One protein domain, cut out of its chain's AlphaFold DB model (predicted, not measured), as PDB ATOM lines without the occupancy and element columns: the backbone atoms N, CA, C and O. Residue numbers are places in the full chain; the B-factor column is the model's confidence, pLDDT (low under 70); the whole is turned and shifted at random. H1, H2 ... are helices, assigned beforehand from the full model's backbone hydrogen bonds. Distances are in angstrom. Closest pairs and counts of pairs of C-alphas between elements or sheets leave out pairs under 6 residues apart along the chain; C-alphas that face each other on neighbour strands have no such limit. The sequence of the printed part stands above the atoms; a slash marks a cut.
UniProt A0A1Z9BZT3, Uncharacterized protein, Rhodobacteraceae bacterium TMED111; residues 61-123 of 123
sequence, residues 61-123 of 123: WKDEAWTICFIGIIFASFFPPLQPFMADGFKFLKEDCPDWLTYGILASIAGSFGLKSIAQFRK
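Overview. This is residues 61 to 123 of the 123 residues of an uncharacterized protein of Rhodobacteraceae bacterium TMED111 (UniProt A0A1Z9BZT3). Three helices, H1, H2 and H3, are set end to end as the sides of an open triangle, with an empty middle. The end of H3 comes back to the start of H1, and from that corner residues 116 to 123, mostly H4, stick out as a small arm. The printed part has 63 residues with four named helices, in the order H1 H2 H3 H4, and no named strand; the class is all helix. The whole is loose, with a radius of gyration of the C-alphas of 14.0 A, and elongated, spanning 41 by 26 by 25 A.

Arrangement. H1, residues 61 to 78, touches H2, residues 83 to 96, with residues 73 to 77 alone; the closest C-alphas, of Ser 77 and Gln 83, are 5.2 A apart. They run opposite ways at a steep tilt of 62 degrees. H3, residues 99 to 112, is close to H2 but not clearly touching, the closest C-alphas, of Leu 93 and Thr 102, being 7.8 A apart. H3 touches H1 with residues 109 to 112 alone; the closest C-alphas, of Asp 63 and Ser 112, are 5.0 A apart. Their steep tilt is 67 degrees, only just short of about perpendicular. H4, residues 115 to 121, is apart from H1 and H2. Every O i to N i+4 pair is within hydrogen-bond range in H2, H3 and H4, and 13 of 14 in H1.

Along the chain. H1 begins at C-alpha 61 (46.306, -19.692, 145.089) and is 26.0 A long. H2 measures 18.9 A and H3 19.8 A. H4, 10.2 A, ends at C-alpha 121 (70.158, -22.874, 152.012).

Size, cuts and confidence. The C-alphas farthest apart, of Pro 81 and Lys 123, are 43.2 A apart. The printed part has no cut, and its three links are tight. Residues 113 to 123 have pLDDT under 70.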
ATOM      1  N   TRP A  61      46.780 -20.899 145.788       75.62
ATOM      2  CA  TRP A  61      46.306 -19.692 145.089       75.62
ATOM      3  C   TRP A  61      46.858 -18.400 145.713       75.62
ATOM      4  O   TRP A  61      47.036 -17.394 145.032       75.62
ATOM      5  N   LYS A  62      47.138 -18.424 147.024       72.69
ATOM      6  CA  LYS A  62      47.742 -17.309 147.758       72.69
ATOM      7  C   LYS A  62      49.158 -17.027 147.250       72.69
ATOM      8  O   LYS A  62      49.524 -15.863 147.100       72.69
ATOM      9  N   ASP A  63      49.940 -18.066 146.979       76.19
ATOM     10  CA  ASP A  63      51.336 -17.942 146.548       76.19
ATOM     11  C   ASP A  63      51.402 -17.496 145.086       76.19
ATOM     12  O   ASP A  63      52.210 -16.633 144.733       76.19
ATOM     13  N   GLU A  64      50.473 -17.979 144.261       77.00
ATOM     14  CA  GLU A  64      50.256 -17.480 142.902       77.00
ATOM     15  C   GLU A  64      49.818 -16.011 142.897       77.00
ATOM     16  O   GLU A  64      50.396 -15.204 142.168       77.00
ATOM     17  N   ALA A  65      48.864 -15.623 143.750       82.31
ATOM     18  CA  ALA A  65      48.403 -14.241 143.863       82.31
ATOM     19  C   ALA A  65      49.540 -13.293 144.270       82.31
ATOM     20  O   ALA A  65      49.703 -12.235 143.663       82.31
ATOM     21  N   TRP A  66      50.369 -13.680 145.246       80.88
ATOM     22  CA  TRP A  66      51.556 -12.907 145.621       80.88
ATOM     23  C   TRP A  66      52.582 -12.834 144.490       80.88
ATOM     24  O   TRP A  66      53.132 -11.762 144.237       80.88
ATOM     25  N   THR A  67      52.819 -13.941 143.784       76.88
ATOM     26  CA  THR A  67      53.747 -13.990 142.647       76.88
ATOM     27  C   THR A  67      53.289 -13.067 141.516       76.88
ATOM     28  O   THR A  67      54.076 -12.256 141.030       76.88
ATOM     29  N   ILE A  68      52.005 -13.109 141.150       78.44
ATOM     30  CA  ILE A  68      51.408 -12.223 140.139       78.44
ATOM     31  C   ILE A  68      51.482 -10.760 140.589       78.44
ATOM     32  O   ILE A  68      51.875  -9.905 139.795       78.44
ATOM     33  N   CYS A  69      51.172 -10.462 141.855       81.62
ATOM     34  CA  CYS A  69      51.288  -9.110 142.406       81.62
ATOM     35  C   CYS A  69      52.716  -8.564 142.283       81.62
ATOM     36  O   CYS A  69      52.906  -7.450 141.800       81.62
ATOM     37  N   PHE A  70      53.732  -9.342 142.672       75.75
ATOM     38  CA  PHE A  70      55.128  -8.906 142.575       75.75
ATOM     39  C   PHE A  70      55.584  -8.708 141.132       75.75
ATOM     40  O   PHE A  70      56.224  -7.702 140.828       75.75
ATOM     41  N   ILE A  71      55.215  -9.618 140.230       75.00
ATOM     42  CA  ILE A  71      55.484  -9.468 138.797       75.00
ATOM     43  C   ILE A  71      54.824  -8.184 138.270       75.00
ATOM     44  O   ILE A  71      55.475  -7.397 137.583       75.00
ATOM     45  N   GLY A  72      53.570  -7.920 138.645       76.81
ATOM     46  CA  GLY A  72      52.840  -6.708 138.272       76.81
ATOM     47  C   GLY A  72      53.503  -5.422 138.773       76.81
ATOM     48  O   GLY A  72      53.661  -4.482 138.001       76.81
ATOM     49  N   ILE A  73      53.961  -5.400 140.028       77.00
ATOM     50  CA  ILE A  73      54.714  -4.285 140.629       77.00
ATOM     51  C   ILE A  73      55.997  -3.993 139.836       77.00
ATOM     52  O   ILE A  73      56.306  -2.832 139.555       77.00
ATOM     53  N   ILE A  74      56.733  -5.037 139.440       77.31
ATOM     54  CA  ILE A  74      57.951  -4.901 138.634       77.31
ATOM     55  C   ILE A  74      57.605  -4.315 137.262       77.31
ATOM     56  O   ILE A  74      58.179  -3.296 136.885       77.31
ATOM     57  N   PHE A  75      56.634  -4.882 136.540       75.19
ATOM     58  CA  PHE A  75      56.223  -4.365 135.228       75.19
ATOM     59  C   PHE A  75      55.716  -2.917 135.290       75.19
ATOM     60  O   PHE A  75      56.119  -2.091 134.470       75.19
ATOM     61  N   ALA A  76      54.887  -2.580 136.279       71.06
ATOM     62  CA  ALA A  76      54.359  -1.231 136.475       71.06
ATOM     63  C   ALA A  76      55.463  -0.202 136.772       71.06
ATOM     64  O   ALA A  76      55.347   0.955 136.373       71.06
ATOM     65  N   SER A  77      56.567  -0.624 137.395       71.06
ATOM     66  CA  SER A  77      57.729   0.239 137.661       71.06
ATOM     67  C   SER A  77      58.504   0.620 136.390       71.06
ATOM     68  O   SER A  77      59.217   1.623 136.376       71.06
ATOM     69  N   PHE A  78      58.344  -0.137 135.300       77.56
ATOM     70  CA  PHE A  78      58.960   0.148 133.998       77.56
ATOM     71  C   PHE A  78      57.989   0.763 132.981       77.56
ATOM     72  O   PHE A  78      58.410   1.129 131.885       77.56
ATOM     73  N   PHE A  79      56.707   0.910 133.327       77.38
ATOM     74  CA  PHE A  79      55.703   1.503 132.449       77.38
ATOM     75  C   PHE A  79      55.516   2.997 132.778       77.38
ATOM     76  O   PHE A  79      54.978   3.308 133.843       77.38
ATOM     77  N   PRO A  80      55.918   3.945 131.899       82.69
ATOM     78  CA  PRO A  80      56.028   5.367 132.257       82.69
ATOM     79  C   PRO A  80      54.757   6.009 132.844       82.69
ATOM     80  O   PRO A  80      54.868   6.761 133.809       82.69
ATOM     81  N   PRO A  81      53.539   5.694 132.359       88.94
ATOM     82  CA  PRO A  81      52.305   6.195 132.972       88.94
ATOM     83  C   PRO A  81      52.013   5.677 134.391       88.94
ATOM     84  O   PRO A  81      51.262   6.316 135.122       88.94
ATOM     85  N   LEU A  82      52.559   4.520 134.783       77.06
ATOM     86  CA  LEU A  82      52.301   3.885 136.083       77.06
ATOM     87  C   LEU A  82      53.389   4.175 137.128       77.06
ATOM     88  O   LEU A  82      53.136   4.061 138.327       77.06
ATOM     89  N   GLN A  83      54.567   4.620 136.691       82.56
ATOM     90  CA  GLN A  83      55.685   5.004 137.555       82.56
ATOM     91  C   GLN A  83      55.343   5.963 138.709       82.56
ATOM     92  O   GLN A  83      55.810   5.687 139.815       82.56
ATOM     93  N   PRO A  84      54.550   7.043 138.532       90.12
ATOM     94  CA  PRO A  84      54.228   7.927 139.656       90.12
ATOM     95  C   PRO A  84      53.441   7.200 140.756       90.12
ATOM     96  O   PRO A  84      53.769   7.331 141.930       90.12
ATOM     97  N   PHE A  85      52.488   6.341 140.383       88.25
ATOM     98  CA  PHE A  85      51.716   5.551 141.347       88.25
ATOM     99  C   PHE A  85      52.578   4.519 142.076       88.25
ATOM    100  O   PHE A  85      52.390   4.283 143.269       88.25
ATOM    101  N   MET A  86      53.551   3.924 141.379       84.62
ATOM    102  CA  MET A  86      54.517   3.025 142.007       84.62
ATOM    103  C   MET A  86      55.400   3.767 143.010       84.62
ATOM    104  O   MET A  86      55.589   3.285 144.125       84.62
ATOM    105  N   ALA A  87      55.905   4.947 142.645       81.25
ATOM    106  CA  ALA A  87      56.733   5.769 143.523       81.25
ATOM    107  C   ALA A  87      55.983   6.176 144.802       81.25
ATOM    108  O   ALA A  87      56.515   5.998 145.900       81.25
ATOM    109  N   ASP A  88      54.738   6.635 144.669       86.19
ATOM    110  CA  ASP A  88      53.892   7.005 145.808       86.19
ATOM    111  C   ASP A  88      53.552   5.790 146.682       86.19
ATOM    112  O   ASP A  88      53.632   5.861 147.909       86.19
ATOM    113  N   GLY A  89      53.253   4.642 146.066       82.00
ATOM    114  CA  GLY A  89      52.998   3.392 146.782       82.00
ATOM    115  C   GLY A  89      54.209   2.911 147.584       82.00
ATOM    116  O   GLY A  89      54.077   2.550 148.753       82.00
ATOM    117  N   PHE A  90      55.411   2.953 147.003       78.62
ATOM    118  CA  PHE A  90      56.639   2.602 147.722       78.62
ATOM    119  C   PHE A  90      56.971   3.598 148.832       78.62
ATOM    120  O   PHE A  90      57.467   3.187 149.882       78.62
ATOM    121  N   LYS A  91      56.682   4.887 148.629       82.00
ATOM    122  CA  LYS A  91      56.837   5.905 149.668       82.00
ATOM    123  C   LYS A  91      55.913   5.620 150.850       82.00
ATOM    124  O   LYS A  91      56.399   5.548 151.975       82.00
ATOM    125  N   PHE A  92      54.635   5.343 150.592       84.25
ATOM    126  CA  PHE A  92      53.680   4.943 151.628       84.25
ATOM    127  C   PHE A  92      54.159   3.701 152.388       84.25
ATOM    128  O   PHE A  92      54.227   3.715 153.612       84.25
ATOM    129  N   LEU A  93      54.567   2.643 151.673       79.62
ATOM    130  CA  LEU A  93      55.055   1.402 152.289       79.62
ATOM    131  C   LEU A  93      56.293   1.610 153.175       79.62
ATOM    132  O   LEU A  93      56.514   0.834 154.100       79.62
ATOM    133  N   LYS A  94      57.101   2.633 152.889       75.12
ATOM    134  CA  LYS A  94      58.323   2.947 153.631       75.12
ATOM    135  C   LYS A  94      58.086   3.890 154.811       75.12
ATOM    136  O   LYS A  94      58.743   3.729 155.836       75.12
ATOM    137  N   GLU A  95      57.237   4.898 154.639       81.12
ATOM    138  CA  GLU A  95      57.157   6.056 155.541       81.12
ATOM    139  C   GLU A  95      55.848   6.098 156.339       81.12
ATOM    140  O   GLU A  95      55.875   6.427 157.521       81.12
ATOM    141  N   ASP A  96      54.727   5.716 155.724       83.62
ATOM    142  CA  ASP A  96      53.381   5.938 156.271       83.62
ATOM    143  C   ASP A  96      52.630   4.634 156.601       83.62
ATOM    144  O   ASP A  96      51.509   4.662 157.115       83.62
ATOM    145  N   CYS A  97      53.219   3.475 156.297       83.31
ATOM    146  CA  CYS A  97      52.585   2.180 156.506       83.31
ATOM    147  C   CYS A  97      52.557   1.811 158.000       83.31
ATOM    148  O   CYS A  97      53.617   1.651 158.609       83.31
ATOM    149  N   PRO A  98      51.368   1.610 158.602       86.31
ATOM    150  CA  PRO A  98      51.259   1.221 160.004       86.31
ATOM    151  C   PRO A  98      51.940  -0.121 160.294       86.31
ATOM    152  O   PRO A  98      51.788  -1.080 159.534       86.31
ATOM    153  N   ASP A  99      52.599  -0.235 161.449       81.81
ATOM    154  CA  ASP A  99      53.380  -1.424 161.825       81.81
ATOM    155  C   ASP A  99      52.583  -2.734 161.759       81.81
ATOM    156  O   ASP A  99      53.072  -3.747 161.260       81.81
ATOM    157  N   TRP A 100      51.324  -2.725 162.209       85.38
ATOM    158  CA  TRP A 100      50.462  -3.911 162.176       85.38
ATOM    159  C   TRP A 100      50.222  -4.422 160.744       85.38
ATOM    160  O   TRP A 100      50.146  -5.634 160.529       85.38
ATOM    161  N   LEU A 101      50.140  -3.515 159.765       83.81
ATOM    162  CA  LEU A 101      49.957  -3.844 158.354       83.81
ATOM    163  C   LEU A 101      51.267  -4.371 157.765       83.81
ATOM    164  O   LEU A 101      51.271  -5.418 157.116       83.81
ATOM    165  N   THR A 102      52.385  -3.708 158.064       78.81
ATOM    166  CA  THR A 102      53.730  -4.142 157.664       78.81
ATOM    167  C   THR A 102      54.020  -5.565 158.146       78.81
ATOM    168  O   THR A 102      54.434  -6.419 157.360       78.81
ATOM    169  N   TYR A 103      53.734  -5.870 159.415       81.56
ATOM    170  CA  TYR A 103      53.920  -7.214 159.965       81.56
ATOM    171  C   TYR A 103      52.979  -8.248 159.339       81.56
ATOM    172  O   TYR A 103      53.412  -9.368 159.063       81.56
ATOM    173  N   GLY A 104      51.725  -7.884 159.058       83.50
ATOM    174  CA  GLY A 104      50.774  -8.755 158.361       83.50
ATOM    175  C   GLY A 104      51.219  -9.108 156.937       83.50
ATOM    176  O   GLY A 104      51.142 -10.272 156.529       83.50
ATOM    177  N   ILE A 105      51.752  -8.128 156.201       81.56
ATOM    178  CA  ILE A 105      52.320  -8.313 154.860       81.56
ATOM    179  C   ILE A 105      53.546  -9.232 154.928       81.56
ATOM    180  O   ILE A 105      53.600 -10.235 154.215       81.56
ATOM    181  N   LEU A 106      54.492  -8.959 155.831       76.62
ATOM    182  CA  LEU A 106      55.703  -9.771 155.989       76.62
ATOM    183  C   LEU A 106      55.393 -11.220 156.391       76.62
ATOM    184  O   LEU A 106      55.970 -12.144 155.820       76.62
ATOM    185  N   ALA A 107      54.461 -11.442 157.321       80.19
ATOM    186  CA  ALA A 107      54.029 -12.784 157.716       80.19
ATOM    187  C   ALA A 107      53.352 -13.531 156.555       80.19
ATOM    188  O   ALA A 107      53.595 -14.724 156.352       80.19
ATOM    189  N   SER A 108      52.548 -12.822 155.757       79.56
ATOM    190  CA  SER A 108      51.875 -13.385 154.586       79.56
ATOM    191  C   SER A 108      52.870 -13.822 153.515       79.56
ATOM    192  O   SER A 108      52.771 -14.957 153.050       79.56
ATOM    193  N   ILE A 109      53.855 -12.977 153.193       74.62
ATOM    194  CA  ILE A 109      54.935 -13.272 152.239       74.62
ATOM    195  C   ILE A 109      55.813 -14.414 152.759       74.62
ATOM    196  O   ILE A 109      56.102 -15.351 152.019       74.62
ATOM    197  N   ALA A 110      56.207 -14.397 154.037       76.25
ATOM    198  CA  ALA A 110      57.038 -15.448 154.624       76.25
ATOM    199  C   ALA A 110      56.357 -16.824 154.606       76.25
ATOM    200  O   ALA A 110      57.031 -17.832 154.380       76.25
ATOM    201  N   GLY A 111      55.038 -16.859 154.822       75.19
ATOM    202  CA  GLY A 111      54.232 -18.069 154.687       75.19
ATOM    203  C   GLY A 111      54.058 -18.527 153.238       75.19
ATOM    204  O   GLY A 111      53.942 -19.724 153.021       75.19
ATOM    205  N   SER A 112      54.071 -17.599 152.274       73.75
ATOM    206  CA  SER A 112      53.841 -17.890 150.853       73.75
ATOM    207  C   SER A 112      55.087 -18.287 150.066       73.75
ATOM    208  O   SER A 112      55.046 -19.196 149.253       73.75
ATOM    209  N   PHE A 113      56.228 -17.651 150.325       68.81
ATOM    210  CA  PHE A 113      57.494 -17.986 149.657       68.81
ATOM    211  C   PHE A 113      58.370 -18.926 150.485       68.81
ATOM    212  O   PHE A 113      59.530 -19.156 150.147       68.81
ATOM    213  N   GLY A 114      57.851 -19.429 151.610       65.19
ATOM    214  CA  GLY A 114      58.570 -20.350 152.480       65.19
ATOM    215  C   GLY A 114      59.964 -19.838 152.850       65.19
ATOM    216  O   GLY A 114      60.919 -20.608 152.792       65.19
ATOM    217  N   LEU A 115      60.103 -18.557 153.229       57.06
ATOM    218  CA  LEU A 115      61.401 -17.896 153.482       57.06
ATOM    219  C   LEU A 115      62.282 -18.619 154.527       57.06
ATOM    220  O   LEU A 115      63.493 -18.405 154.574       57.06
ATOM    221  N   LYS A 116      61.710 -19.531 155.330       51.78
ATOM    222  CA  LYS A 116      62.470 -20.462 156.188       51.78
ATOM    223  C   LYS A 116      63.400 -21.395 155.394       51.78
ATOM    224  O   LYS A 116      64.477 -21.713 155.888       51.78
ATOM    225  N   SER A 117      63.027 -21.794 154.178       48.44
ATOM    226  CA  SER A 117      63.847 -22.644 153.302       48.44
ATOM    227  C   SER A 117      65.107 -21.924 152.801       48.44
ATOM    228  O   SER A 117      66.181 -22.519 152.759       48.44
ATOM    229  N   ILE A 118      65.022 -20.615 152.532       48.00
ATOM    230  CA  ILE A 118      66.162 -19.801 152.076       48.00
ATOM    231  C   ILE A 118      67.203 -19.633 153.193       48.00
ATOM    232  O   ILE A 118      68.404 -19.689 152.940       48.00
ATOM    233  N   ALA A 119      66.765 -19.505 154.450       49.50
ATOM    234  CA  ALA A 119      67.672 -19.492 155.600       49.50
ATOM    235  C   ALA A 119      68.412 -20.833 155.784       49.50
ATOM    236  O   ALA A 119      69.545 -20.852 156.263       49.50
ATOM    237  N   GLN A 120      67.793 -21.945 155.379       49.00
ATOM    238  CA  GLN A 120      68.384 -23.283 155.433       49.00
ATOM    239  C   GLN A 120      69.397 -23.524 154.299       49.00
ATOM    240  O   GLN A 120      70.360 -24.257 154.501       49.00
ATOM    241  N   PHE A 121      69.230 -22.850 153.154       48.03
ATOM    242  CA  PHE A 121      70.158 -22.874 152.012       48.03
ATOM    243  C   PHE A 121      71.450 -22.065 152.226       48.03
ATOM    244  O   PHE A 121      72.393 -22.209 151.455       48.03
ATOM    245  N   ARG A 122      71.514 -21.210 153.256       50.00
ATOM    246  CA  ARG A 122      72.697 -20.384 153.573       50.00
ATOM    247  C   ARG A 122      73.648 -21.037 154.593       50.00
ATOM    248  O   ARG A 122      74.456 -20.332 155.202       50.00
ATOM    249  N   LYS A 123      73.523 -22.345 154.820       41.72
ATOM    250  CA  LYS A 123      74.398 -23.146 155.686       41.72
ATOM    251  C   LYS A 123      75.284 -24.051 154.847       41.72
ATOM    252  O   LYS A 123      76.453 -24.214 155.253       41.72
TER     253      LYS A 123